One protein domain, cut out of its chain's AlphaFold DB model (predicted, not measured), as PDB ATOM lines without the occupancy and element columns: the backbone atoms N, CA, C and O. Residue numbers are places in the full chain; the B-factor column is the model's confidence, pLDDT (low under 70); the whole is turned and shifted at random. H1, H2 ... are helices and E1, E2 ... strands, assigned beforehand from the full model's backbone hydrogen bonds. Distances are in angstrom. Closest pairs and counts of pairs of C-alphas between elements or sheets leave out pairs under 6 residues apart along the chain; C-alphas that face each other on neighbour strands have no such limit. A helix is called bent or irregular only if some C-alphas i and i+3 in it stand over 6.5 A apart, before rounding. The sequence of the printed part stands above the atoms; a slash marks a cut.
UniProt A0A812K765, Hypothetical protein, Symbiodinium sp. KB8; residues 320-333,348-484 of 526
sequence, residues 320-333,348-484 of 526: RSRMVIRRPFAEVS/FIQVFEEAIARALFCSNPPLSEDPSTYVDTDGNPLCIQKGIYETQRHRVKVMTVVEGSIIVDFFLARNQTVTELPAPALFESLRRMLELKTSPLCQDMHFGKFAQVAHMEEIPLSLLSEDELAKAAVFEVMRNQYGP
ATOM      1  N   ARG A 320     120.740  64.970  84.126       91.06
ATOM      2  CA  ARG A 320     120.982  65.711  82.886       91.06
ATOM      3  C   ARG A 320     119.724  66.462  82.514       91.06
ATOM      4  O   ARG A 320     118.629  65.915  82.554       91.06
ATOM      5  N   SER A 321     119.886  67.718  82.154       95.06
ATOM      6  CA  SER A 321     118.783  68.600  81.811       95.06
ATOM      7  C   SER A 321     119.079  69.296  80.500       95.06
ATOM      8  O   SER A 321     120.225  69.653  80.225       95.06
ATOM      9  N   ARG A 322     118.030  69.519  79.714       95.00
ATOM     10  CA  ARG A 322     118.057  70.362  78.525       95.00
ATOM     11  C   ARG A 322     117.202  71.583  78.771       95.00
ATOM     12  O   ARG A 322     116.025  71.464  79.097       95.00
ATOM     13  N   MET A 323     117.789  72.760  78.600       97.12
ATOM     14  CA  MET A 323     117.073  74.027  78.624       97.12
ATOM     15  C   MET A 323     117.008  74.615  77.218       97.12
ATOM     16  O   MET A 323     118.030  74.913  76.610       97.12
ATOM     17  N   VAL A 324     115.793  74.814  76.714       95.31
ATOM     18  CA  VAL A 324     115.523  75.425  75.411       95.31
ATOM     19  C   VAL A 324     115.063  76.861  75.627       95.31
ATOM     20  O   VAL A 324     113.968  77.105  76.137       95.31
ATOM     21  N   ILE A 325     115.881  77.826  75.215       94.31
ATOM     22  CA  ILE A 325     115.578  79.256  75.297       94.31
ATOM     23  C   ILE A 325     115.142  79.720  73.908       94.31
ATOM     24  O   ILE A 325     115.917  79.720  72.950       94.31
ATOM     25  N   ARG A 326     113.882  80.154  73.785       89.25
ATOM     26  CA  ARG A 326     113.292  80.593  72.507       89.25
ATOM     27  C   ARG A 326     113.707  82.023  72.135       89.25
ATOM     28  O   ARG A 326     112.862  82.887  71.913       89.25
ATOM     29  N   ARG A 327     115.015  82.281  72.100       85.00
ATOM     30  CA  ARG A 327     115.624  83.545  71.669       85.00
ATOM     31  C   ARG A 327     116.772  83.272  70.700       85.00
ATOM     32  O   ARG A 327     117.451  82.256  70.849       85.00
ATOM     33  N   PRO A 328     116.999  84.155  69.717       80.50
ATOM     34  CA  PRO A 328     118.146  84.039  68.833       80.50
ATOM     35  C   PRO A 328     119.442  84.290  69.613       80.50
ATOM     36  O   PRO A 328     119.515  85.190  70.451       80.50
ATOM     37  N   PHE A 329     120.491  83.536  69.285       72.81
ATOM     38  CA  PHE A 329     121.813  83.655  69.916       72.81
ATOM     39  C   PHE A 329     122.395  85.083  69.845       72.81
ATOM     40  O   PHE A 329     123.082  85.527  70.759       72.81
ATOM     41  N   ALA A 330     122.031  85.859  68.818       72.75
ATOM     42  CA  ALA A 330     122.439  87.257  68.664       72.75
ATOM     43  C   ALA A 330     121.990  88.185  69.818       72.75
ATOM     44  O   ALA A 330     122.609  89.223  70.037       72.75
ATOM     45  N   GLU A 331     120.940  87.833  70.573       73.81
ATOM     46  CA  GLU A 331     120.510  88.578  71.773       73.81
ATOM     47  C   GLU A 331     121.376  88.274  73.014       73.81
ATOM     48  O   GLU A 331     121.382  89.047  73.982       73.81
ATOM     49  N   VAL A 332     122.097  87.148  72.990       67.12
ATOM     50  CA  VAL A 332     123.075  86.736  74.007       67.12
ATOM     51  C   VAL A 332     124.415  87.394  73.739       67.12
ATOM     52  O   VAL A 332     124.969  88.040  74.621       67.12
ATOM     53  N   SER A 333     124.900  87.288  72.505       59.19
ATOM     54  CA  SER A 333     126.181  87.845  72.074       59.19
ATOM     55  C   SER A 333     126.091  89.331  71.705       59.19
ATOM     56  O   SER A 333     126.869  89.779  70.865       59.19
ATOM     57  N   PHE A 348     128.794  83.018  77.714       84.00
ATOM     58  CA  PHE A 348     127.401  82.697  78.067       84.00
ATOM     59  C   PHE A 348     127.305  81.486  79.003       84.00
ATOM     60  O   PHE A 348     126.443  81.450  79.874       84.00
ATOM     61  N   ILE A 349     128.224  80.527  78.854       83.94
ATOM     62  CA  ILE A 349     128.340  79.348  79.716       83.94
ATOM     63  C   ILE A 349     128.522  79.766  81.176       83.94
ATOM     64  O   ILE A 349     127.783  79.302  82.038       83.94
ATOM     65  N   GLN A 350     129.447  80.688  81.452       87.19
ATOM     66  CA  GLN A 350     129.680  81.170  82.810       87.19
ATOM     67  C   GLN A 350     128.458  81.909  83.368       87.19
ATOM     68  O   GLN A 350     128.059  81.658  84.503       87.19
ATOM     69  N   VAL A 351     127.816  82.764  82.561       90.38
ATOM     70  CA  VAL A 351     126.569  83.444  82.960       90.38
ATOM     71  C   VAL A 351     125.490  82.433  83.333       90.38
ATOM     72  O   VAL A 351     124.829  82.596  84.357       90.38
ATOM     73  N   PHE A 352     125.320  81.398  82.510       93.81
ATOM     74  CA  PHE A 352     124.338  80.345  82.721       93.81
ATOM     75  C   PHE A 352     124.632  79.560  84.005       93.81
ATOM     76  O   PHE A 352     123.764  79.470  84.872       93.81
ATOM     77  N   GLU A 353     125.852  79.032  84.163       94.12
ATOM     78  CA  GLU A 353     126.243  78.255  85.347       94.12
ATOM     79  C   GLU A 353     126.066  79.068  86.630       94.12
ATOM     80  O   GLU A 353     125.463  78.587  87.592       94.12
ATOM     81  N   GLU A 354     126.539  80.314  86.643       94.56
ATOM     82  CA  GLU A 354     126.448  81.162  87.823       94.56
ATOM     83  C   GLU A 354     125.005  81.555  88.149       94.56
ATOM     84  O   GLU A 354     124.643  81.547  89.324       94.56
ATOM     85  N   ALA A 355     124.175  81.876  87.154       95.31
ATOM     86  CA  ALA A 355     122.778  82.243  87.382       95.31
ATOM     87  C   ALA A 355     121.958  81.067  87.925       95.31
ATOM     88  O   ALA A 355     121.233  81.218  88.909       95.31
ATOM     89  N   ILE A 356     122.118  79.879  87.335       97.12
ATOM     90  CA  ILE A 356     121.458  78.654  87.800       97.12
ATOM     91  C   ILE A 356     121.942  78.293  89.213       97.12
ATOM     92  O   ILE A 356     121.126  78.001  90.090       97.12
ATOM     93  N   ALA A 357     123.249  78.387  89.480       96.69
ATOM     94  CA  ALA A 357     123.808  78.145  90.807       96.69
ATOM     95  C   ALA A 357     123.325  79.167  91.848       96.69
ATOM     96  O   ALA A 357     123.005  78.783  92.972       96.69
ATOM     97  N   ARG A 358     123.236  80.458  91.500       95.50
ATOM     98  CA  ARG A 358     122.687  81.483  92.398       95.50
ATOM     99  C   ARG A 358     121.230  81.187  92.729       95.50
ATOM    100  O   ARG A 358     120.866  81.178  93.902       95.50
ATOM    101  N   ALA A 359     120.421  80.890  91.714       95.62
ATOM    102  CA  ALA A 359     119.011  80.569  91.894       95.62
ATOM    103  C   ALA A 359     118.796  79.359  92.818       95.62
ATOM    104  O   ALA A 359     117.874  79.370  93.628       95.62
ATOM    105  N   LEU A 360     119.660  78.342  92.730       96.38
ATOM    106  CA  LEU A 360     119.566  77.133  93.549       96.38
ATOM    107  C   LEU A 360     120.147  77.275  94.961       96.38
ATOM    108  O   LEU A 360     119.583  76.725  95.904       96.38
ATOM    109  N   PHE A 361     121.282  77.961  95.117       96.69
ATOM    110  CA  PHE A 361     122.122  77.826  96.317       96.69
ATOM    111  C   PHE A 361     122.281  79.105  97.138       96.69
ATOM    112  O   PHE A 361     122.772  79.046  98.264       96.69
ATOM    113  N   CYS A 362     121.861  80.263  96.626       94.56
ATOM    114  CA  CYS A 362     121.942  81.504  97.394       94.56
ATOM    115  C   CYS A 362     120.818  81.670  98.417       94.56
ATOM    116  O   CYS A 362     120.913  82.566  99.256       94.56
ATOM    117  N   SER A 363     119.769  80.840  98.356       91.50
ATOM    118  CA  SER A 363     118.570  80.955  99.198       91.50
ATOM    119  C   SER A 363     117.994  82.376  99.204       91.50
ATOM    120  O   SER A 363     117.601  82.906 100.244       91.50
ATOM    121  N   ASN A 364     117.995  83.012  98.030       88.12
ATOM    122  CA  ASN A 364     117.394  84.324  97.845       88.12
ATOM    123  C   ASN A 364     115.886  84.242  98.125       88.12
ATOM    124  O   ASN A 364     115.273  83.198  97.874       88.12
ATOM    125  N   PRO A 365     115.280  85.311  98.667       78.94
ATOM    126  CA  PRO A 365     113.882  85.283  99.051       78.94
ATOM    127  C   PRO A 365     113.030  85.001  97.810       78.94
ATOM    128  O   PRO A 365     113.311  85.531  96.732       78.94
ATOM    129  N   PRO A 366     112.010  84.140  97.929       69.75
ATOM    130  CA  PRO A 366     111.169  83.823  96.795       69.75
ATOM    131  C   PRO A 366     110.333  85.048  96.407       69.75
ATOM    132  O   PRO A 366     109.727  85.684  97.265       69.75
ATOM    133  N   LEU A 367     110.222  85.283  95.098       67.12
ATOM    134  CA  LEU A 367     109.115  86.007  94.468       67.12
ATOM    135  C   LEU A 367     109.001  87.492  94.859       67.12
ATOM    136  O   LEU A 367     108.147  87.883  95.648       67.12
ATOM    137  N   SER A 368     109.805  88.330  94.203       78.56
ATOM    138  CA  SER A 368     109.643  89.788  94.164       78.56
ATOM    139  C   SER A 368     109.413  90.244  92.721       78.56
ATOM    140  O   SER A 368     110.024  89.707  91.796       78.56
ATOM    141  N   GLU A 369     108.506  91.202  92.522       82.50
ATOM    142  CA  GLU A 369     108.286  91.849  91.218       82.50
ATOM    143  C   GLU A 369     109.331  92.925  90.915       82.50
ATOM    144  O   GLU A 369     109.456  93.341  89.765       82.50
ATOM    145  N   ASP A 370     110.070  93.372  91.931       84.94
ATOM    146  CA  ASP A 370     111.099  94.390  91.792       84.94
ATOM    147  C   ASP A 370     112.471  93.726  91.573       84.94
ATOM    148  O   ASP A 370     113.001  93.113  92.505       84.94
ATOM    149  N   PRO A 371     113.093  93.858  90.385       79.81
ATOM    150  CA  PRO A 371     114.424  93.312  90.121       79.81
ATOM    151  C   PRO A 371     115.496  93.856  91.073       79.81
ATOM    152  O   PRO A 371     116.511  93.197  91.298       79.81
ATOM    153  N   SER A 372     115.277  95.040  91.665       84.56
ATOM    154  CA  SER A 372     116.219  95.651  92.607       84.56
ATOM    155  C   SER A 372     116.398  94.826  93.887       84.56
ATOM    156  O   SER A 372     117.432  94.919  94.542       84.56
ATOM    157  N   THR A 373     115.451  93.937  94.212       84.88
ATOM    158  CA  THR A 373     115.579  93.029  95.362       84.88
ATOM    159  C   THR A 373     116.544  91.871  95.120       84.88
ATOM    160  O   THR A 373     116.794  91.097  96.039       84.88
ATOM    161  N   TYR A 374     117.059  91.718  93.897       84.56
ATOM    162  CA  TYR A 374     118.013  90.672  93.515       84.56
ATOM    163  C   TYR A 374     119.409  91.218  93.218       84.56
ATOM    164  O   TYR A 374     120.249  90.503  92.667       84.56
ATOM    165  N   VAL A 375     119.677  92.458  93.627       88.75
ATOM    166  CA  VAL A 375     121.015  93.044  93.647       88.75
ATOM    167  C   VAL A 375     121.396  93.455  95.067       88.75
ATOM    168  O   VAL A 375     120.542  93.814  95.876       88.75
ATOM    169  N   ASP A 376     122.678  93.349  95.396       88.44
ATOM    170  CA  ASP A 376     123.219  93.861  96.650       88.44
ATOM    171  C   ASP A 376     123.461  95.382  96.586       88.44
ATOM    172  O   ASP A 376     123.198  96.045  95.580       88.44
ATOM    173  N   THR A 377     123.958  95.958  97.681       90.44
ATOM    174  CA  THR A 377     124.242  97.400  97.781       90.44
ATOM    175  C   THR A 377     125.288  97.892  96.783       90.44
ATOM    176  O   THR A 377     125.329  99.087  96.494       90.44
ATOM    177  N   ASP A 378     126.111  96.986  96.260       89.31
ATOM    178  CA  ASP A 378     127.178  97.276  95.307       89.31
ATOM    179  C   ASP A 378     126.719  97.062  93.852       89.31
ATOM    180  O   ASP A 378     127.479  97.301  92.913       89.31
ATOM    181  N   GLY A 379     125.462  96.645  93.652       86.31
ATOM    182  CA  GLY A 379     124.876  96.368  92.345       86.31
ATOM    183  C   GLY A 379     125.254  95.002  91.768       86.31
ATOM    184  O   GLY A 379     125.052  94.787  90.574       86.31
ATOM    185  N   ASN A 380     125.799  94.084  92.571       87.88
ATOM    186  CA  ASN A 380     126.080  92.709  92.151       87.88
ATOM    187  C   ASN A 380     124.865  91.801  92.399       87.88
ATOM    188  O   ASN A 380     124.020  92.136  93.229       87.88
ATOM    189  N   PRO A 381     124.765  90.632  91.739       88.50
ATOM    190  CA  PRO A 381     123.697  89.675  92.013       88.50
ATOM    191  C   PRO A 381     123.636  89.279  93.496       88.50
ATOM    192  O   PRO A 381     124.628  88.819  94.067       88.50
ATOM    193  N   LEU A 382     122.459  89.420  94.109       90.25
ATOM    194  CA  LEU A 382     122.244  89.106  95.519       90.25
ATOM    195  C   LEU A 382     122.496  87.616  95.781       90.25
ATOM    196  O   LEU A 382     122.006  86.750  95.053       90.25
ATOM    197  N   CYS A 383     123.217  87.316  96.862       94.31
ATOM    198  CA  CYS A 383     123.387  85.952  97.344       94.31
ATOM    199  C   CYS A 383     123.402  85.887  98.875       94.31
ATOM    200  O   CYS A 383     124.439  86.130  99.496       94.31
ATOM    201  N   ILE A 384     122.263  85.550  99.496       94.00
ATOM    202  CA  ILE A 384     122.139  85.525 100.968       94.00
ATOM    203  C   ILE A 384     123.071  84.475 101.581       94.00
ATOM    204  O   ILE A 384     123.806  84.754 102.527       94.00
ATOM    205  N   GLN A 385     123.072  83.263 101.033       94.19
ATOM    206  CA  GLN A 385     123.882  82.152 101.525       94.19
ATOM    207  C   GLN A 385     125.143  81.959 100.680       94.19
ATOM    208  O   GLN A 385     125.374  80.896 100.108       94.19
ATOM    209  N   LYS A 386     126.000  82.988 100.641       94.44
ATOM    210  CA  LYS A 386     127.248  82.967  99.858       94.44
ATOM    211  C   LYS A 386     128.128  81.745 100.148       94.44
ATOM    212  O   LYS A 386     128.696  81.182  99.223       94.44
ATOM    213  N   GLY A 387     128.203  81.299 101.405       94.56
ATOM    214  CA  GLY A 387     128.959  80.095 101.772       94.56
ATOM    215  C   GLY A 387     128.445  78.830 101.078       94.56
ATOM    216  O   GLY A 387     129.230  78.105 100.478       94.56
ATOM    217  N   ILE A 388     127.126  78.607 101.097       93.38
ATOM    218  CA  ILE A 388     126.489  77.451 100.449       93.38
ATOM    219  C   ILE A 388     126.653  77.537  98.931       93.38
ATOM    220  O   ILE A 388     127.055  76.555  98.306       93.38
ATOM    221  N   TYR A 389     126.441  78.724  98.357       95.56
ATOM    222  CA  TYR A 389     126.684  78.990  96.942       95.56
ATOM    223  C   TYR A 389     128.114  78.641  96.515       95.56
ATOM    224  O   TYR A 389     128.287  77.851  95.593       95.56
ATOM    225  N   GLU A 390     129.144  79.149  97.195       93.25
ATOM    226  CA  GLU A 390     130.540  78.863  96.833       93.25
ATOM    227  C   GLU A 390     130.864  77.363  96.938       93.25
ATOM    228  O   GLU A 390     131.569  76.827  96.085       93.25
ATOM    229  N   THR A 391     130.298  76.666  97.931       92.69
ATOM    230  CA  THR A 391     130.497  75.217  98.108       92.69
ATOM    231  C   THR A 391     129.699  74.339  97.154       92.69
ATOM    232  O   THR A 391     129.995  73.158  97.074       92.69
ATOM    233  N   GLN A 392     128.673  74.851  96.468       95.62
ATOM    234  CA  GLN A 392     127.793  74.020  95.635       95.62
ATOM    235  C   GLN A 392     127.656  74.500  94.195       95.62
ATOM    236  O   GLN A 392     127.140  73.755  93.364       95.62
ATOM    237  N   ARG A 393     128.144  75.692  93.837       94.25
ATOM    238  CA  ARG A 393     128.011  76.228  92.472       94.25
ATOM    239  C   ARG A 393     128.618  75.322  91.403       94.25
ATOM    240  O   ARG A 393     128.125  75.295  90.282       94.25
ATOM    241  N   HIS A 394     129.634  74.524  91.745       91.25
ATOM    242  CA  HIS A 394     130.238  73.553  90.827       91.25
ATOM    243  C   HIS A 394     129.330  72.364  90.500       91.25
ATOM    244  O   HIS A 394     129.659  71.595  89.600       91.25
ATOM    245  N   ARG A 395     128.203  72.201  91.208       94.56
ATOM    246  CA  ARG A 395     127.200  71.171  90.918       94.56
ATOM    247  C   ARG A 395     126.407  71.463  89.648       94.56
ATOM    248  O   ARG A 395     125.745  70.557  89.163       94.56
ATOM    249  N   VAL A 396     126.469  72.682  89.116       95.94
ATOM    250  CA  VAL A 396     125.874  73.046  87.828       95.94
ATOM    251  C   VAL A 396     126.985  73.085  86.789       95.94
ATOM    252  O   VAL A 396     127.939  73.851  86.938       95.94
ATOM    253  N   LYS A 397     126.881  72.247  85.752       91.00
ATOM    254  CA  LYS A 397     127.878  72.196  84.676       91.00
ATOM    255  C   LYS A 397     127.231  72.133  83.308       91.00
ATOM    256  O   LYS A 397     126.496  71.187  83.030       91.00
ATOM    257  N   VAL A 398     127.525  73.111  82.459       88.44
ATOM    258  CA  VAL A 398     127.088  73.111  81.059       88.44
ATOM    259  C   VAL A 398     127.943  72.128  80.267       88.44
ATOM    260  O   VAL A 398     129.165  72.113  80.390       88.44
ATOM    261  N   MET A 399     127.292  71.303  79.452       81.00
ATOM    262  CA  MET A 399     127.951  70.384  78.530       81.00
ATOM    263  C   MET A 399     128.104  70.996  77.145       81.00
ATOM    264  O   MET A 399     129.198  71.056  76.594       81.00
ATOM    265  N   THR A 400     126.979  71.398  76.557       82.62
ATOM    266  CA  THR A 400     126.897  71.824  75.166       82.62
ATOM    267  C   THR A 400     125.912  72.973  75.045       82.62
ATOM    268  O   THR A 400     124.930  73.075  75.784       82.62
ATOM    269  N   VAL A 401     126.205  73.857  74.095       82.75
ATOM    270  CA  VAL A 401     125.314  74.934  73.674       82.75
ATOM    271  C   VAL A 401     125.199  74.839  72.160       82.75
ATOM    272  O   VAL A 401     126.214  74.904  71.468       82.75
ATOM    273  N   VAL A 402     123.987  74.643  71.643       78.75
ATOM    274  CA  VAL A 402     123.743  74.550  70.193       78.75
ATOM    275  C   VAL A 402     123.280  75.908  69.660       78.75
ATOM    276  O   VAL A 402     122.391  76.537  70.236       78.75
ATOM    277  N   GLU A 403     123.895  76.371  68.568       67.62
ATOM    278  CA  GLU A 403     123.583  77.654  67.924       67.62
ATOM    279  C   GLU A 403     122.336  77.554  67.019       67.62
ATOM    280  O   GLU A 403     122.143  76.577  66.299       67.62
ATOM    281  N   GLY A 404     121.475  78.579  67.060       72.12
ATOM    282  CA  GLY A 404     120.182  78.633  66.363       72.12
ATOM    283  C   GLY A 404     119.065  79.054  67.320       72.12
ATOM    284  O   GLY A 404     118.859  80.244  67.562       72.12
ATOM    285  N   SER A 405     118.384  78.072  67.911       68.56
ATOM    286  CA  SER A 405     117.704  78.218  69.204       68.56
ATOM    287  C   SER A 405     118.713  77.906  70.302       68.56
ATOM    288  O   SER A 405     119.358  76.867  70.211       68.56
ATOM    289  N   ILE A 406     118.862  78.762  71.319       85.62
ATOM    290  CA  ILE A 406     119.828  78.512  72.397       85.62
ATOM    291  C   ILE A 406     119.344  77.293  73.196       85.62
ATOM    292  O   ILE A 406     118.437  77.396  74.025       85.62
ATOM    293  N   ILE A 407     119.925  76.134  72.900       89.50
ATOM    294  CA  ILE A 407     119.683  74.874  73.603       89.50
ATOM    295  C   ILE A 407     120.911  74.616  74.461       89.50
ATOM    296  O   ILE A 407     122.017  74.527  73.931       89.50
ATOM    297  N   VAL A 408     120.709  74.537  75.773       92.31
ATOM    298  CA  VAL A 408     121.762  74.313  76.761       92.31
ATOM    299  C   VAL A 408     121.535  72.960  77.410       92.31
ATOM    300  O   VAL A 408     120.578  72.795  78.168       92.31
ATOM    301  N   ASP A 409     122.426  72.010  77.146       90.62
ATOM    302  CA  ASP A 409     122.474  70.763  77.902       90.62
ATOM    303  C   ASP A 409     123.428  70.947  79.080       90.62
ATOM    304  O   ASP A 409     124.553  71.427  78.921       90.62
ATOM    305  N   PHE A 410     122.989  70.574  80.276       94.56
ATOM    306  CA  PHE A 410     123.772  70.713  81.498       94.56
ATOM    307  C   PHE A 410     123.457  69.588  82.483       94.56
ATOM    308  O   PHE A 410     122.409  68.948  82.412       94.56
ATOM    309  N   PHE A 411     124.366  69.345  83.423       92.88
ATOM    310  CA  PHE A 411     124.144  68.408  84.517       92.88
ATOM    311  C   PHE A 411     124.008  69.124  85.855       92.88
ATOM    312  O   PHE A 411     124.678  70.123  86.128       92.88
ATOM    313  N   LEU A 412     123.183  68.526  86.708       95.19
ATOM    314  CA  LEU A 412     123.146  68.748  88.141       95.19
ATOM    315  C   LEU A 412     123.849  67.571  88.818       95.19
ATOM    316  O   LEU A 412     123.380  66.428  88.776       95.19
ATOM    317  N   ALA A 413     125.002  67.847  89.419       91.44
ATOM    318  CA  ALA A 413     125.785  66.846  90.122       91.44
ATOM    319  C   ALA A 413     125.054  66.362  91.384       91.44
ATOM    320  O   ALA A 413     124.346  67.129  92.055       91.44
ATOM    321  N   ARG A 414     125.278  65.092  91.736       91.25
ATOM    322  CA  ARG A 414     124.778  64.492  92.978       91.25
ATOM    323  C   ARG A 414     125.212  65.305  94.200       91.25
ATOM    324  O   ARG A 414     126.217  66.018  94.157       91.25
ATOM    325  N   ASN A 415     124.434  65.210  95.269       92.50
ATOM    326  CA  ASN A 415     124.778  65.811  96.551       92.50
ATOM    327  C   ASN A 415     126.080  65.200  97.097       92.50
ATOM    328  O   ASN A 415     126.322  64.003  96.955       92.50
ATOM    329  N   GLN A 416     126.935  66.030  97.692       87.25
ATOM    330  CA  GLN A 416     128.177  65.593  98.338       87.25
ATOM    331  C   GLN A 416     127.954  65.228  99.805       87.25
ATOM    332  O   GLN A 416     128.672  64.398 100.360       87.25
ATOM    333  N   THR A 417     126.953  65.844 100.430       89.12
ATOM    334  CA  THR A 417     126.579  65.611 101.825       89.12
ATOM    335  C   THR A 417     125.107  65.219 101.934       89.12
ATOM    336  O   THR A 417     124.292  65.515 101.060       89.12
ATOM    337  N   VAL A 418     124.733  64.553 103.028       85.56
ATOM    338  CA  VAL A 418     123.335  64.148 103.292       85.56
ATOM    339  C   VAL A 418     122.422  65.366 103.509       85.56
ATOM    340  O   VAL A 418     121.215  65.294 103.314       85.56
ATOM    341  N   THR A 419     122.997  66.503 103.902       88.94
ATOM    342  CA  THR A 419     122.280  67.768 104.114       88.94
ATOM    343  C   THR A 419     121.998  68.536 102.825       88.94
ATOM    344  O   THR A 419     121.200  69.471 102.827       88.94
ATOM    345  N   GLU A 420     122.674  68.187 101.734       92.62
ATOM    346  CA  GLU A 420     122.487  68.825 100.438       92.62
ATOM    347  C   GLU A 420     121.266  68.272  99.711       92.62
ATOM    348  O   GLU A 420     120.991  67.075  99.736       92.62
ATOM    349  N   LEU A 421     120.564  69.147  98.987       92.81
ATOM    350  CA  LEU A 421     119.448  68.712  98.159       92.81
ATOM    351  C   LEU A 421     119.944  67.790  97.029       92.81
ATOM    352  O   LEU A 421     120.921  68.135  96.344       92.81
ATOM    353  N   PRO A 422     119.273  66.648  96.798       94.81
ATOM    354  CA  PRO A 422     119.618  65.731  95.720       94.81
ATOM    355  C   PRO A 422     119.351  66.372  94.350       94.81
ATOM    356  O   PRO A 422     118.509  67.264  94.218       94.81
ATOM    357  N   ALA A 423     120.067  65.932  93.312       94.50
ATOM    358  CA  ALA A 423     119.977  66.545  91.982       94.50
ATOM    359  C   ALA A 423     118.554  66.524  91.375       94.50
ATOM    360  O   ALA A 423     118.154  67.555  90.830       94.50
ATOM    361  N   PRO A 424     117.740  65.458  91.531       93.31
ATOM    362  CA  PRO A 424     116.331  65.478  91.116       93.31
ATOM    363  C   PRO A 424     115.498  66.571  91.797       93.31
ATOM    364  O   PRO A 424     114.679  67.223  91.154       93.31
ATOM    365  N   ALA A 425     115.738  66.846  93.083       92.44
ATOM    366  CA  ALA A 425     115.034  67.917  93.789       92.44
ATOM    367  C   ALA A 425     115.463  69.312  93.301       92.44
ATOM    368  O   ALA A 425     114.635  70.224  93.210       92.44
ATOM    369  N   LEU A 426     116.745  69.483  92.960       95.69
ATOM    370  CA  LEU A 426     117.249  70.716  92.349       95.69
ATOM    371  C   LEU A 426     116.651  70.939  90.954       95.69
ATOM    372  O   LEU A 426     116.254  72.062  90.642       95.69
ATOM    373  N   PHE A 427     116.527  69.883  90.146       96.00
ATOM    374  CA  PHE A 427     115.881  69.935  88.833       96.00
ATOM    375  C   PHE A 427     114.428  70.419  88.937       96.00
ATOM    376  O   PHE A 427     114.052  71.406  88.304       96.00
ATOM    377  N   GLU A 428     113.631  69.796  89.806       94.31
ATOM    378  CA  GLU A 428     112.239  70.204  90.028       94.31
ATOM    379  C   GLU A 428     112.127  71.643  90.556       94.31
ATOM    380  O   GLU A 428     111.220  72.390  90.183       94.31
ATOM    381  N   SER A 429     113.084  72.078  91.383       94.62
ATOM    382  CA  SER A 429     113.144  73.460  91.872       94.62
ATOM    383  C   SER A 429     113.415  74.457  90.740       94.62
ATOM    384  O   SER A 429     112.727  75.474  90.649       94.62
ATOM    385  N   LEU A 430     114.363  74.160  89.842       96.44
ATOM    386  CA  LEU A 430     114.629  74.980  88.652       96.44
ATOM    387  C   LEU A 430     113.414  75.061  87.735       96.44
ATOM    388  O   LEU A 430     113.053  76.152  87.294       96.44
ATOM    389  N   ARG A 431     112.758  73.926  87.487       96.31
ATOM    390  CA  ARG A 431     111.565  73.861  86.641       96.31
ATOM    391  C   ARG A 431     110.463  74.780  87.170       96.31
ATOM    392  O   ARG A 431     109.945  75.601  86.419       96.31
ATOM    393  N   ARG A 432     110.180  74.729  88.476       93.75
ATOM    394  CA  ARG A 432     109.210  75.629  89.129       93.75
ATOM    395  C   ARG A 432     109.624  77.098  89.059       93.75
ATOM    396  O   ARG A 432     108.773  77.969  88.906       93.75
ATOM    397  N   MET A 433     110.919  77.399  89.166       95.25
ATOM    398  CA  MET A 433     111.401  78.778  89.043       95.25
ATOM    399  C   MET A 433     111.198  79.340  87.631       95.25
ATOM    400  O   MET A 433     110.867  80.516  87.508       95.25
ATOM    401  N   LEU A 434     111.328  78.529  86.581       95.81
ATOM    402  CA  LEU A 434     111.048  78.961  85.204       95.81
ATOM    403  C   LEU A 434     109.557  79.249  84.962       95.81
ATOM    404  O   LEU A 434     109.218  80.130  84.176       95.81
ATOM    405  N   GLU A 435     108.662  78.557  85.668       94.38
ATOM    406  CA  GLU A 435     107.213  78.790  85.589       94.38
ATOM    407  C   GLU A 435     106.785  80.106  86.275       94.38
ATOM    408  O   GLU A 435     105.741  80.677  85.951       94.38
ATOM    409  N   LEU A 436     107.602  80.628  87.198       93.56
ATOM    410  CA  LEU A 436     107.304  81.814  87.998       93.56
ATOM    411  C   LEU A 436     108.164  83.010  87.567       93.56
ATOM    412  O   LEU A 436     109.362  83.070  87.835       93.56
ATOM    413  N   LYS A 437     107.542  84.032  86.969       92.62
ATOM    414  CA  LYS A 437     108.252  85.238  86.490       92.62
ATOM    415  C   LYS A 437     108.971  86.020  87.590       92.62
ATOM    416  O   LYS A 437     109.937  86.713  87.303       92.62
ATOM    417  N   THR A 438     108.503  85.933  88.829       93.25
ATOM    418  CA  THR A 438     109.093  86.611  89.991       93.25
ATOM    419  C   THR A 438     110.191  85.786  90.666       93.25
ATOM    420  O   THR A 438     110.757  86.230  91.664       93.25
ATOM    421  N   SER A 439     110.500  84.585  90.161       94.06
ATOM    422  CA  SER A 439     111.503  83.705  90.762       94.06
ATOM    423  C   SER A 439     112.908  84.317  90.734       94.06
ATOM    424  O   SER A 439     113.208  85.117  89.844       94.06
ATOM    425  N   PRO A 440     113.807  83.889  91.640       93.44
ATOM    426  CA  PRO A 440     115.198  84.332  91.624       93.44
ATOM    427  C   PRO A 440     115.901  84.103  90.279       93.44
ATOM    428  O   PRO A 440     116.723  84.918  89.882       93.44
ATOM    429  N   LEU A 441     115.560  83.028  89.555       95.12
ATOM    430  CA  LEU A 441     116.140  82.743  88.241       95.12
ATOM    431  C   LEU A 441     115.612  83.692  87.153       95.12
ATOM    432  O   LEU A 441     116.388  84.202  86.351       95.12
ATOM    433  N   CYS A 442     114.302  83.954  87.134       94.44
ATOM    434  CA  CYS A 442     113.662  84.863  86.173       94.44
ATOM    435  C   CYS A 442     113.969  86.345  86.432       94.44
ATOM    436  O   CYS A 442     113.803  87.171  85.528       94.44
ATOM    437  N   GLN A 443     114.414  86.665  87.647       93.38
ATOM    438  CA  GLN A 443     114.831  87.994  88.090       93.38
ATOM    439  C   GLN A 443     116.358  88.139  88.193       93.38
ATOM    440  O   GLN A 443     116.843  89.197  88.589       93.38
ATOM    441  N   ASP A 444     117.129  87.109  87.825       92.81
ATOM    442  CA  ASP A 444     118.588  87.195  87.810       92.81
ATOM    443  C   ASP A 444     119.034  88.315  86.860       92.81
ATOM    444  O   ASP A 444     118.612  88.378  85.702       92.81
ATOM    445  N   MET A 445     119.910  89.198  87.342       89.06
ATOM    446  CA  MET A 445     120.329  90.390  86.600       89.06
ATOM    447  C   MET A 445     120.958  90.063  85.236       89.06
ATOM    448  O   MET A 445     120.823  90.840  84.289       89.06
ATOM    449  N   HIS A 446     121.639  88.923  85.116       89.69
ATOM    450  CA  HIS A 446     122.350  88.546  83.896       89.69
ATOM    451  C   HIS A 446     121.548  87.580  83.023       89.69
ATOM    452  O   HIS A 446     121.627  87.653  81.793       89.69
ATOM    453  N   PHE A 447     120.759  86.694  83.636       93.06
ATOM    454  CA  PHE A 447     120.087  85.599  82.936       93.06
ATOM    455  C   PHE A 447     118.554  85.702  82.894       93.06
ATOM    456  O   PHE A 447     117.918  85.049  82.064       93.06
ATOM    457  N   GLY A 448     117.941  86.559  83.712       92.81
ATOM    458  CA  GLY A 448     116.491  86.616  83.914       92.81
ATOM    459  C   GLY A 448     115.686  86.801  82.628       92.81
ATOM    460  O   GLY A 448     114.689  86.112  82.405       92.81
ATOM    461  N   LYS A 449     116.172  87.641  81.703       91.75
ATOM    462  CA  LYS A 449     115.532  87.848  80.389       91.75
ATOM    463  C   LYS A 449     115.461  86.577  79.527       91.75
ATOM    464  O   LYS A 449     114.546  86.449  78.715       91.75
ATOM    465  N   PHE A 450     116.411  85.654  79.688       93.94
ATOM    466  CA  PHE A 450     116.431  84.368  78.988       93.94
ATOM    467  C   PHE A 450     115.572  83.338  79.717       93.94
ATOM    468  O   PHE A 450     114.774  82.654  79.079       93.94
ATOM    469  N   ALA A 451     115.675  83.290  81.048       94.94
ATOM    470  CA  ALA A 451     114.898  82.391  81.894       94.94
ATOM    471  C   ALA A 451     113.379  82.549  81.696       94.94
ATOM    472  O   ALA A 451     112.671  81.556  81.588       94.94
ATOM    473  N   GLN A 452     112.880  83.779  81.531       94.56
ATOM    474  CA  GLN A 452     111.445  84.057  81.338       94.56
ATOM    475  C   GLN A 452     110.815  83.414  80.090       94.56
ATOM    476  O   GLN A 452     109.590  83.342  79.985       94.56
ATOM    477  N   VAL A 453     111.630  83.000  79.120       94.94
ATOM    478  CA  VAL A 453     111.188  82.356  77.870       94.94
ATOM    479  C   VAL A 453     111.832  80.983  77.671       94.94
ATOM    480  O   VAL A 453     111.782  80.425  76.571       94.94
ATOM    481  N   ALA A 454     112.467  80.461  78.719       96.19
ATOM    482  CA  ALA A 454     113.105  79.164  78.708       96.19
ATOM    483  C   ALA A 454     112.113  78.068  79.104       96.19
ATOM    484  O   ALA A 454     111.237  78.259  79.947       96.19
ATOM    485  N   HIS A 455     112.283  76.898  78.506       96.00
ATOM    486  CA  HIS A 455     111.659  75.661  78.946       96.00
ATOM    487  C   HIS A 455     112.755  74.660  79.294       96.00
ATOM    488  O   HIS A 455     113.824  74.696  78.689       96.00
ATOM    489  N   MET A 456     112.501  73.784  80.261       96.06
ATOM    490  CA  MET A 456     113.474  72.797  80.704       96.06
ATOM    491  C   MET A 456     112.831  71.420  80.792       96.06
ATOM    492  O   MET A 456     111.748  71.276  81.358       96.06
ATOM    493  N   GLU A 457     113.537  70.425  80.274       96.06
ATOM    494  CA  GLU A 457     113.187  69.015  80.372       96.06
ATOM    495  C   GLU A 457     114.360  68.226  80.954       96.06
ATOM    496  O   GLU A 457     115.531  68.582  80.779       96.06
ATOM    497  N   GLU A 458     114.041  67.169  81.694       94.19
ATOM    498  CA  GLU A 458     115.043  66.197  82.101       94.19
ATOM    499  C   GLU A 458     115.344  65.333  80.882       94.19
ATOM    500  O   GLU A 458     114.419  64.880  80.210       94.19
ATOM    501  N   ILE A 459     116.626  65.101  80.610       89.69
ATOM    502  CA  ILE A 459     117.031  64.079  79.658       89.69
ATOM    503  C   ILE A 459     117.358  62.836  80.485       89.69
ATOM    504  O   ILE A 459     118.411  62.807  81.136       89.69
ATOM    505  N   PRO A 460     116.487  61.811  80.501       80.88
ATOM    506  CA  PRO A 460     116.834  60.523  81.070       80.88
ATOM    507  C   PRO A 460     118.153  60.067  80.461       80.88
ATOM    508  O   PRO A 460     118.345  60.171  79.250       80.88
ATOM    509  N   LEU A 461     119.053  59.527  81.282       64.25
ATOM    510  CA  LEU A 461     120.294  58.944  80.765       64.25
ATOM    511  C   LEU A 461     120.004  57.838  79.732       64.25
ATOM    512  O   LEU A 461     120.801  57.640  78.827       64.25
ATOM    513  N   SER A 462     118.828  57.206  79.818       57.84
ATOM    514  CA  SER A 462     118.307  56.232  78.853       57.84
ATOM    515  C   SER A 462     117.829  56.824  77.520       57.84
ATOM    516  O   SER A 462     117.581  56.067  76.593       57.84
ATOM    517  N   LEU A 463     117.640  58.145  77.414       56.34
ATOM    518  CA  LEU A 463     117.270  58.834  76.166       56.34
ATOM    519  C   LEU A 463     118.472  59.496  75.481       56.34
ATOM    520  O   LEU A 463     118.305  60.171  74.466       56.34
ATOM    521  N   LEU A 464     119.675  59.334  76.034       51.00
ATOM    522  CA  LEU A 464     120.884  59.829  75.401       51.00
ATOM    523  C   LEU A 464     121.303  58.919  74.265       51.00
ATOM    524  O   LEU A 464     121.378  57.704  74.419       51.00
ATOM    525  N   SER A 465     121.638  59.529  73.131       56.09
ATOM    526  CA  SER A 465     122.350  58.799  72.093       56.09
ATOM    527  C   SER A 465     123.719  58.371  72.638       56.09
ATOM    528  O   SER A 465     124.378  59.128  73.352       56.09
ATOM    529  N   GLU A 466     124.174  57.159  72.323       46.75
ATOM    530  CA  GLU A 466     125.474  56.664  72.816       46.75
ATOM    531  C   GLU A 466     126.653  57.559  72.426       46.75
ATOM    532  O   GLU A 466     127.626  57.632  73.164       46.75
ATOM    533  N   ASP A 467     126.568  58.311  71.324       54.78
ATOM    534  CA  ASP A 467     127.580  59.316  70.972       54.78
ATOM    535  C   ASP A 467     127.653  60.447  72.016       54.78
ATOM    536  O   ASP A 467     128.737  60.900  72.382       54.78
ATOM    537  N   GLU A 468     126.517  60.870  72.574       54.34
ATOM    538  CA  GLU A 468     126.481  61.840  73.671       54.34
ATOM    539  C   GLU A 468     126.941  61.238  75.004       54.34
ATOM    540  O   GLU A 468     127.557  61.951  75.800       54.34
ATOM    541  N   LEU A 469     126.675  59.950  75.252       57.44
ATOM    542  CA  LEU A 469     127.184  59.226  76.425       57.44
ATOM    543  C   LEU A 469     128.701  59.024  76.342       57.44
ATOM    544  O   LEU A 469     129.401  59.300  77.315       57.44
ATOM    545  N   ALA A 470     129.229  58.645  75.177       59.97
ATOM    546  CA  ALA A 470     130.656  58.493  74.923       59.97
ATOM    547  C   ALA A 470     131.388  59.839  75.017       59.97
ATOM    548  O   ALA A 470     132.426  59.932  75.670       59.97
ATOM    549  N   LYS A 471     130.823  60.918  74.455       65.12
ATOM    550  CA  LYS A 471     131.372  62.277  74.609       65.12
ATOM    551  C   LYS A 471     131.362  62.739  76.064       65.12
ATOM    552  O   LYS A 471     132.350  63.315  76.516       65.12
ATOM    553  N   ALA A 472     130.293  62.458  76.812       56.69
ATOM    554  CA  ALA A 472     130.225  62.768  78.238       56.69
ATOM    555  C   ALA A 472     131.246  61.953  79.055       56.69
ATOM    556  O   ALA A 472     131.929  62.516  79.908       56.69
ATOM    557  N   ALA A 473     131.414  60.661  78.758       58.66
ATOM    558  CA  ALA A 473     132.383  59.790  79.419       58.66
ATOM    559  C   ALA A 473     133.833  60.211  79.125       58.66
ATOM    560  O   ALA A 473     134.646  60.318  80.042       58.66
ATOM    561  N   VAL A 474     134.151  60.530  77.866       66.69
ATOM    562  CA  VAL A 474     135.467  61.052  77.466       66.69
ATOM    563  C   VAL A 474     135.746  62.397  78.134       66.69
ATOM    564  O   VAL A 474     136.857  62.618  78.619       66.69
ATOM    565  N   PHE A 475     134.748  63.281  78.217       60.88
ATOM    566  CA  PHE A 475     134.888  64.559  78.912       60.88
ATOM    567  C   PHE A 475     135.125  64.377  80.416       60.88
ATOM    568  O   PHE A 475     135.979  65.058  80.975       60.88
ATOM    569  N   GLU A 476     134.445  63.437  81.075       54.34
ATOM    570  CA  GLU A 476     134.669  63.125  82.494       54.34
ATOM    571  C   GLU A 476     136.063  62.528  82.748       54.34
ATOM    572  O   GLU A 476     136.743  62.925  83.696       54.34
ATOM    573  N   VAL A 477     136.551  61.650  81.864       65.38
ATOM    574  CA  VAL A 477     137.934  61.138  81.915       65.38
ATOM    575  C   VAL A 477     138.941  62.271  81.740       65.38
ATOM    576  O   VAL A 477     139.909  62.347  82.496       65.38
ATOM    577  N   MET A 478     138.704  63.168  80.778       62.97
ATOM    578  CA  MET A 478     139.559  64.328  80.540       62.97
ATOM    579  C   MET A 478     139.545  65.253  81.760       62.97
ATOM    580  O   MET A 478     140.605  65.590  82.268       62.97
ATOM    581  N   ARG A 479     138.370  65.572  82.315       56.69
ATOM    582  CA  ARG A 479     138.205  66.417  83.506       56.69
ATOM    583  C   ARG A 479     138.931  65.859  84.729       56.69
ATOM    584  O   ARG A 479     139.568  66.627  85.441       56.69
ATOM    585  N   ASN A 480     138.890  64.545  84.949       61.97
ATOM    586  CA  ASN A 480     139.566  63.891  86.076       61.97
ATOM    587  C   ASN A 480     141.103  63.981  86.014       61.97
ATOM    588  O   ASN A 480     141.763  63.787  87.033       61.97
ATOM    589  N   GLN A 481     141.683  64.294  84.850       67.31
ATOM    590  CA  GLN A 481     143.125  64.527  84.701       67.31
ATOM    591  C   GLN A 481     143.548  65.946  85.115       67.31
ATOM    592  O   GLN A 481     144.743  66.197  85.288       67.31
ATOM    593  N   TYR A 482     142.598  66.870  85.309       67.38
ATOM    594  CA  TYR A 482     142.877  68.242  85.723       67.38
ATOM    595  C   TYR A 482     142.468  68.461  87.182       67.38
ATOM    596  O   TYR A 482     141.314  68.296  87.568       67.38
ATOM    597  N   GLY A 483     143.440  68.849  88.009       68.56
ATOM    598  CA  GLY A 483     143.210  69.240  89.397       68.56
ATOM    599  C   GLY A 483     142.823  70.718  89.521       68.56
ATOM    600  O   GLY A 483     142.815  71.442  88.524       68.56
ATOM    601  N   PRO A 484     142.568  71.217  90.745       64.31
ATOM    602  CA  PRO A 484     142.223  72.624  90.986       64.31
ATOM    603  C   PRO A 484     143.236  73.618  90.390       64.31
ATOM    604  O   PRO A 484     142.859  74.690  89.930       64.31
TER     605      PRO A 484
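Overview. This is residues 320 to 333 and 348 to 484 of the 526 residues of the protein "Hypothetical protein" of Symbiodinium sp. KB8 (UniProt A0A812K765). A strongly twisted four-stranded antiparallel sheet forms a wall, with helices H1 and H4 packed crosswise to each other over one face, short H5 on that face too, and the opposite face without a helix on it. H3 packs on H1, H2 lies out beyond the helices, and H6 lies off to one side of the sheet, residues 476 to 484 standing free. The 151 printed residues include six named helices and four named strands, in the order E1 H1 H2 H3 E2 E3 H4 H5 E4 H6; the class is mixed, and the sheet runs E2 E3 E1 E4. The whole is compact, with a radius of gyration of the C-alphas of 15.6 A and spans of 45 by 37 by 26 A.

Along the chain. E1, residues 320 to 328, begins with C-alpha 320 at (120.982, 65.711, 82.886) and is 23.3 A long. H1 is residues 348 to 361, 19.6 A; H2 is 371 to 374; H3 is 386 to 395, irregular, with C-alphas 391 and 394 7.5 A apart. E2, 396 to 402, and E3, 405 to 412, 21.9 A, form a hairpin. H4 is 423 to 435, 18.8 A; H5 is 448 to 451; E4 is 454 to 459. H6, 466 to 480, 20.7 A, ends with C-alpha 480 at (139.566, 63.891, 86.076).

Arrangement. E1 is antiparallel to E4, with N 324 and O 455 at 2.8 A, and to E3, with N 323 and O 408 at 2.8 A. E2 and E3 have N 399 and O 409 at 2.8 A. H1 and H4 on one face make two layers, helices over a sheet. H1 has a height over the sheet of 9.0 A, H4 8.6 A. H4 runs along the strands, at 11 degrees to E1 on the local plane. E3, H4, H5 and E4 form a split strand-helix-strand unit, two strands running the same way with E1 between them; its crossover is right-handed. H1, with residues 356 to 360 alone, touches H4 about perpendicular at 78 degrees, the closest C-alphas, of Leu 360 and Leu 426, 6.9 A apart. H1 touches H3 at a steep tilt of 56 degrees, closest C-alphas Phe 361 and Tyr 389, 4.7 A. H2 touches no helix, and H6 is apart from H4. Every O i to N i+4 pair is within hydrogen-bond range in H1, H4 and H6, and 4 of 6 in H3; H2 and H5 are too short for one.

Size, cuts and confidence. The farthest C-alphas, of Thr 377 and Glu 466, are 47.8 A apart. Residues 334 to 347 are not printed, and C-alphas 333 and 348 are 8.0 A apart across the cut. The links H2 to H3 and H4 to H5 are long. Mean pLDDT of the printed part is 84.9; 30 residues are under 70, among them 461 to 484.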